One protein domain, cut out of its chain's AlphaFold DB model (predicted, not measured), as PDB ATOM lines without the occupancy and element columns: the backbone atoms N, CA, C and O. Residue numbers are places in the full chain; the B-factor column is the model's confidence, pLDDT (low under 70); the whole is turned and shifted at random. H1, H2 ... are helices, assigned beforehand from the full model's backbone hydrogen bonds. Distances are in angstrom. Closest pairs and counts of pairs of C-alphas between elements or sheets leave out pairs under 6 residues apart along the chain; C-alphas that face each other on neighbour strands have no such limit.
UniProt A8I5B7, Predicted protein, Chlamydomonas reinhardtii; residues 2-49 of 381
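This is residues 2 to 49 of the 381 residues of the protein "Predicted protein" of Chlamydomonas reinhardtii (UniProt A8I5B7). Four short helices, their lines at shallow tilts to one another where they touch, form two helical hairpins, H1 with H2 and H3 with H4, joined where H1 packs on H3. H1, H3 and H4 make a triangle of helices at one end of the domain, while H2 reaches away from it toward the other end, and residues 22 to 26 lead back from the far end of H2 to H3. The printed part has 48 residues with four named helices, H1, H2, H3 and H4 in that order along the chain, and no named strand; its class is all helix. The whole is compact, with a radius of gyration of the C-alphas of 9.5 A, and the C-alphas span 26 by 23 by 15 A.

H1 is residues 2 to 7, and its first C-alpha, that of Ala 2, is at (113.677, 114.966, 140.846). H2, residues 11 to 21, is the longest helix at 15.0 A from first to last C-alpha, and C-alpha 21 is at (124.200, 113.243, 140.677). H3, residues 27 to 35, measures 12.2 A. H4, residues 39 to 45, measures 9.7 A and ends with C-alpha 45 at (113.541, 126.999, 137.291).

H1 and H2 form a helical hairpin and touch, with the C-alphas of Ala 5 and Val 13 closest at 6.2 A. They run opposite ways at a shallow tilt of 6 degrees. H1 also touches H3, where the closest C-alphas are those of Cys 6 and Ala 33, 4.7 A apart. H1 and H3 run the same way at a shallow tilt of 26 degrees. H2 and H3 are apart, though they follow each other in the chain. H3 and H4 form the second helical hairpin and touch, with the C-alphas of Ala 30 and Leu 42 closest at 5.3 A. They run opposite ways at a shallow tilt of 4 degrees. The helix packing is mostly aligned, since the 3 pairs of helices that touch are at a shallow tilt. H4 is close to H1 but not clearly touching, with the C-alphas of Cys 6 and Leu 41 closest at 7.3 A. H4 is also close to H2 but not clearly touching, with the C-alphas of Ala 11 and Leu 41 closest at 6.2 A. In H1, H2, H3 and H4 every O i to N i+4 pair is within hydrogen-bond range.

The two C-alphas farthest apart are those of Ala 20 and Gly 37, 26.2 A. The C-alphas of Ala 2 and Ala 49, first and last in the printed part, are 19.1 A apart. The printed part has no cut, and the links H1 to H2, H2 to H3 and H3 to H4 are tight. The mean pLDDT of the printed part of this predicted model is 86.0, and residues 47 to 49, after H4, are under 70.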
ATOM      1  N   ALA A   2     113.833 113.543 141.200       81.69
ATOM      2  CA  ALA A   2     113.677 114.966 140.846       81.69
ATOM      3  C   ALA A   2     112.204 115.405 140.733       81.69
ATOM      4  O   ALA A   2     111.793 116.312 141.444       81.69
ATOM      5  N   SER A   3     111.374 114.667 139.984       84.25
ATOM      6  CA  SER A   3     109.927 114.936 139.878       84.25
ATOM      7  C   SER A   3     109.212 115.016 141.243       84.25
ATOM      8  O   SER A   3     108.435 115.937 141.474       84.25
ATOM      9  N   GLY A   4     109.537 114.130 142.194       84.31
ATOM     10  CA  GLY A   4     108.972 114.173 143.550       84.31
ATOM     11  C   GLY A   4     109.442 115.381 144.373       84.31
ATOM     12  O   GLY A   4     108.666 115.954 145.138       84.31
ATOM     13  N   ALA A   5     110.696 115.807 144.190       87.19
ATOM     14  CA  ALA A   5     111.203 117.039 144.791       87.19
ATOM     15  C   ALA A   5     110.513 118.274 144.192       87.19
ATOM     16  O   ALA A   5     110.120 119.174 144.933       87.19
ATOM     17  N   CYS A   6     110.305 118.283 142.873       87.38
ATOM     18  CA  CYS A   6     109.633 119.357 142.150       87.38
ATOM     19  C   CYS A   6     108.154 119.475 142.528       87.38
ATOM     20  O   CYS A   6     107.684 120.581 142.779       87.38
ATOM     21  N   SER A   7     107.432 118.358 142.650       87.94
ATOM     22  CA  SER A   7     106.024 118.375 143.065       87.94
ATOM     23  C   SER A   7     105.838 118.842 144.511       87.94
ATOM     24  O   SER A   7     104.862 119.521 144.832       87.94
ATOM     25  N   SER A   8     106.813 118.543 145.370       87.75
ATOM     26  CA  SER A   8     106.793 118.884 146.797       87.75
ATOM     27  C   SER A   8     107.476 120.218 147.130       87.75
ATOM     28  O   SER A   8     107.617 120.548 148.306       87.75
ATOM     29  N   GLY A   9     107.959 120.963 146.127       87.50
ATOM     30  CA  GLY A   9     108.616 122.264 146.318       87.50
ATOM     31  C   GLY A   9     109.983 122.202 147.016       87.50
ATOM     32  O   GLY A   9     110.461 123.203 147.544       87.50
ATOM     33  N   GLN A  10     110.636 121.038 147.038       89.62
ATOM     34  CA  GLN A  10     111.866 120.786 147.795       89.62
ATOM     35  C   GLN A  10     113.117 121.264 147.039       89.62
ATOM     36  O   GLN A  10     113.934 120.463 146.578       89.62
ATOM     37  N   ALA A  11     113.299 122.585 146.943       87.31
ATOM     38  CA  ALA A  11     114.439 123.205 146.255       87.31
ATOM     39  C   ALA A  11     115.806 122.696 146.763       87.31
ATOM     40  O   ALA A  11     116.731 122.488 145.978       87.31
ATOM     41  N   GLY A  12     115.926 122.422 148.069       87.56
ATOM     42  CA  GLY A  12     117.145 121.868 148.671       87.56
ATOM     43  C   GLY A  12     117.492 120.459 148.178       87.56
ATOM     44  O   GLY A  12     118.665 120.168 147.936       87.56
ATOM     45  N   VAL A  13     116.484 119.605 147.957       88.94
ATOM     46  CA  VAL A  13     116.670 118.253 147.397       88.94
ATOM     47  C   VAL A  13     117.097 118.344 145.936       88.94
ATOM     48  O   VAL A  13     118.002 117.625 145.521       88.94
ATOM     49  N   LEU A  14     116.521 119.272 145.166       86.62
ATOM     50  CA  LEU A  14     116.923 119.493 143.777       86.62
ATOM     51  C   LEU A  14     118.365 120.027 143.675       86.62
ATOM     52  O   LEU A  14     119.153 119.547 142.862       86.62
ATOM     53  N   ALA A  15     118.753 120.953 144.556       86.56
ATOM     54  CA  ALA A  15     120.126 121.452 144.645       86.56
ATOM     55  C   ALA A  15     121.125 120.362 145.077       86.56
ATOM     56  O   ALA A  15     122.281 120.365 144.647       86.56
ATOM     57  N   TRP A  16     120.701 119.423 145.927       90.31
ATOM     58  CA  TRP A  16     121.497 118.247 146.267       90.31
ATOM     59  C   TRP A  16     121.635 117.293 145.073       90.31
ATOM     60  O   TRP A  16     122.759 116.920 144.757       90.31
ATOM     61  N   LEU A  17     120.550 116.982 144.351       89.69
ATOM     62  CA  LEU A  17     120.582 116.142 143.142       89.69
ATOM     63  C   LEU A  17     121.528 116.709 142.077       89.69
ATOM     64  O   LEU A  17     122.299 115.965 141.474       89.69
ATOM     65  N   ARG A  18     121.531 118.034 141.901       88.00
ATOM     66  CA  ARG A  18     122.465 118.713 140.998       88.00
ATOM     67  C   ARG A  18     123.924 118.499 141.405       88.00
ATOM     68  O   ARG A  18     124.758 118.217 140.554       88.00
ATOM     69  N   ARG A  19     124.239 118.616 142.700       90.25
ATOM     70  CA  ARG A  19     125.612 118.465 143.215       90.25
ATOM     71  C   ARG A  19     126.084 117.011 143.270       90.25
ATOM     72  O   ARG A  19     127.240 116.753 142.966       90.25
ATOM     73  N   ALA A  20     125.220 116.091 143.691       90.44
ATOM     74  CA  ALA A  20     125.577 114.699 143.960       90.44
ATOM     75  C   ALA A  20     125.464 113.795 142.724       90.44
ATOM     76  O   ALA A  20     126.214 112.832 142.601       90.44
ATOM     77  N   HIS A  21     124.536 114.102 141.815       88.44
ATOM     78  CA  HIS A  21     124.200 113.243 140.677       88.44
ATOM     79  C   HIS A  21     124.280 113.957 139.323       88.44
ATOM     80  O   HIS A  21     123.916 113.365 138.312       88.44
ATOM     81  N   GLY A  22     124.731 115.216 139.287       86.12
ATOM     82  CA  GLY A  22     124.843 115.980 138.043       86.12
ATOM     83  C   GLY A  22     123.498 116.270 137.373       86.12
ATOM     84  O   GLY A  22     123.467 116.505 136.172       86.12
ATOM     85  N   HIS A  23     122.384 116.231 138.118       84.94
ATOM     86  CA  HIS A  23     121.057 116.521 137.565       84.94
ATOM     87  C   HIS A  23     120.994 117.959 137.045       84.94
ATOM     88  O   HIS A  23     121.158 118.904 137.823       84.94
ATOM     89  N   GLU A  24     120.717 118.125 135.755       82.88
ATOM     90  CA  GLU A  24     120.473 119.425 135.136       82.88
ATOM     91  C   GLU A  24     118.965 119.699 135.097       82.88
ATOM     92  O   GLU A  24     118.238 118.985 134.404       82.88
ATOM     93  N   PRO A  25     118.463 120.702 135.846       79.31
ATOM     94  CA  PRO A  25     117.042 121.000 135.855       79.31
ATOM     95  C   PRO A  25     116.553 121.430 134.473       79.31
ATOM     96  O   PRO A  25     117.076 122.378 133.885       79.31
ATOM     97  N   GLY A  26     115.536 120.728 133.983       80.38
ATOM     98  CA  GLY A  26     114.958 120.949 132.663       80.38
ATOM     99  C   GLY A  26     113.538 121.502 132.719       80.38
ATOM    100  O   GLY A  26     112.978 121.790 133.779       80.38
ATOM    101  N   LEU A  27     112.910 121.604 131.548       81.00
ATOM    102  CA  LEU A  27     111.531 122.073 131.462       81.00
ATOM    103  C   LEU A  27     110.529 121.101 132.106       81.00
ATOM    104  O   LEU A  27     109.522 121.538 132.652       81.00
ATOM    105  N   GLU A  28     110.810 119.797 132.104       84.94
ATOM    106  CA  GLU A  28     109.964 118.800 132.774       84.94
ATOM    107  C   GLU A  28     109.888 119.010 134.296       84.94
ATOM    108  O   GLU A  28     108.820 118.848 134.900       84.94
ATOM    109  N   ASP A  29     110.988 119.444 134.921       88.12
ATOM    110  CA  ASP A  29     111.018 119.803 136.342       88.12
ATOM    111  C   ASP A  29     110.142 121.035 136.608       88.12
ATOM    112  O   ASP A  29     109.345 121.044 137.551       88.12
ATOM    113  N   ALA A  30     110.220 122.040 135.728       89.62
ATOM    114  CA  ALA A  30     109.383 123.236 135.794       89.62
ATOM    115  C   ALA A  30     107.893 122.908 135.592       89.62
ATOM    116  O   ALA A  30     107.053 123.388 136.351       89.62
ATOM    117  N   ILE A  31     107.553 122.039 134.631       90.38
ATOM    118  CA  ILE A  31     106.182 121.551 134.404       90.38
ATOM    119  C   ILE A  31     105.655 120.854 135.662       90.38
ATOM    120  O   ILE A  31     104.528 121.112 136.088       90.38
ATOM    121  N   THR A  32     106.465 119.995 136.282       91.00
ATOM    122  CA  THR A  32     106.077 119.259 137.494       91.00
ATOM    123  C   THR A  32     105.829 120.202 138.674       91.00
ATOM    124  O   THR A  32     104.807 120.082 139.360       91.00
ATOM    125  N   ALA A  33     106.725 121.172 138.885       92.81
ATOM    126  CA  ALA A  33     106.573 122.203 139.907       92.81
ATOM    127  C   ALA A  33     105.319 123.060 139.660       92.81
ATOM    128  O   ALA A  33     104.523 123.267 140.577       92.81
ATOM    129  N   ALA A  34     105.089 123.488 138.413       94.50
ATOM    130  CA  ALA A  34     103.928 124.284 138.024       94.50
ATOM    131  C   ALA A  34     102.600 123.544 138.245       94.50
ATOM    132  O   ALA A  34     101.699 124.087 138.883       94.50
ATOM    133  N   ARG A  35     102.486 122.285 137.791       93.19
ATOM    134  CA  ARG A  35     101.279 121.459 137.998       93.19
ATOM    135  C   ARG A  35     100.940 121.290 139.475       93.19
ATOM    136  O   ARG A  35      99.764 121.244 139.822       93.19
ATOM    137  N   SER A  36     101.964 121.231 140.321       93.12
ATOM    138  CA  SER A  36     101.825 121.069 141.770       93.12
ATOM    139  C   SER A  36     101.696 122.403 142.518       93.12
ATOM    140  O   SER A  36     101.638 122.413 143.743       93.12
ATOM    141  N   GLY A  37     101.671 123.536 141.803       93.75
ATOM    142  CA  GLY A  37     101.498 124.867 142.384       93.75
ATOM    143  C   GLY A  37     102.726 125.424 143.114       93.75
ATOM    144  O   GLY A  37     102.602 126.396 143.856       93.75
ATOM    145  N   GLN A  38     103.916 124.856 142.901       95.25
ATOM    146  CA  GLN A  38     105.151 125.246 143.588       95.25
ATOM    147  C   GLN A  38     105.789 126.482 142.937       95.25
ATOM    148  O   GLN A  38     106.799 126.382 142.244       95.25
ATOM    149  N   VAL A  39     105.190 127.659 143.149       93.31
ATOM    150  CA  VAL A  39     105.551 128.913 142.454       93.31
ATOM    151  C   VAL A  39     107.009 129.316 142.672       93.31
ATOM    152  O   VAL A  39     107.703 129.605 141.705       93.31
ATOM    153  N   ALA A  40     107.500 129.294 143.913       91.31
ATOM    154  CA  ALA A  40     108.870 129.722 144.204       91.31
ATOM    155  C   ALA A  40     109.915 128.842 143.494       91.31
ATOM    156  O   ALA A  40     110.877 129.355 142.926       91.31
ATOM    157  N   LEU A  41     109.707 127.520 143.490       90.56
ATOM    158  CA  LEU A  41     110.583 126.591 142.780       90.56
ATOM    159  C   LEU A  41     110.436 126.740 141.262       90.56
ATOM    160  O   LEU A  41     111.438 126.771 140.558       90.56
ATOM    161  N   LEU A  42     109.207 126.881 140.759       90.94
ATOM    162  CA  LEU A  42     108.949 127.162 139.350       90.94
ATOM    163  C   LEU A  42     109.728 128.398 138.885       90.94
ATOM    164  O   LEU A  42     110.457 128.316 137.907       90.94
ATOM    165  N   GLU A  43     109.622 129.528 139.580       89.25
ATOM    166  CA  GLU A  43     110.287 130.773 139.178       89.25
ATOM    167  C   GLU A  43     111.818 130.675 139.250       89.25
ATOM    168  O   GLU A  43     112.505 131.247 138.406       89.25
ATOM    169  N   GLN A  44     112.362 129.879 140.178       86.25
ATOM    170  CA  GLN A  44     113.790 129.535 140.190       86.25
ATOM    171  C   GLN A  44     114.204 128.698 138.971       86.25
ATOM    172  O   GLN A  44     115.329 128.830 138.491       86.25
ATOM    173  N   LEU A  45     113.314 127.838 138.470       84.38
ATOM    174  CA  LEU A  45     113.541 126.999 137.291       84.38
ATOM    175  C   LEU A  45     113.299 127.745 135.970       84.38
ATOM    176  O   LEU A  45     113.921 127.413 134.966       84.38
ATOM    177  N   LEU A  46     112.467 128.791 135.961       78.44
ATOM    178  CA  LEU A  46     112.181 129.639 134.791       78.44
ATOM    179  C   LEU A  46     113.297 130.650 134.460       78.44
ATOM    180  O   LEU A  46     113.061 131.627 133.747       78.44
ATOM    181  N   MET A  47     114.519 130.424 134.946       62.69
ATOM    182  CA  MET A  47     115.689 131.249 134.636       62.69
ATOM    183  C   MET A  47     115.886 131.392 133.112       62.69
ATOM    184  O   MET A  47     115.704 130.410 132.385       62.69
ATOM    185  N   PRO A  48     116.331 132.566 132.613       56.66
ATOM    186  CA  PRO A  48     116.471 132.848 131.183       56.66
ATOM    187  C   PRO A  48     117.185 131.744 130.402       56.66
ATOM    188  O   PRO A  48     116.718 131.383 129.333       56.66
ATOM    189  N   ALA A  49     118.224 131.122 130.971       49.84
ATOM    190  CA  ALA A  49     118.971 130.022 130.355       49.84
ATOM    191  C   ALA A  49     118.104 128.808 129.942       49.84
ATOM    192  O   ALA A  49     118.367 128.202 128.905       49.84
TER     193      ALA A  49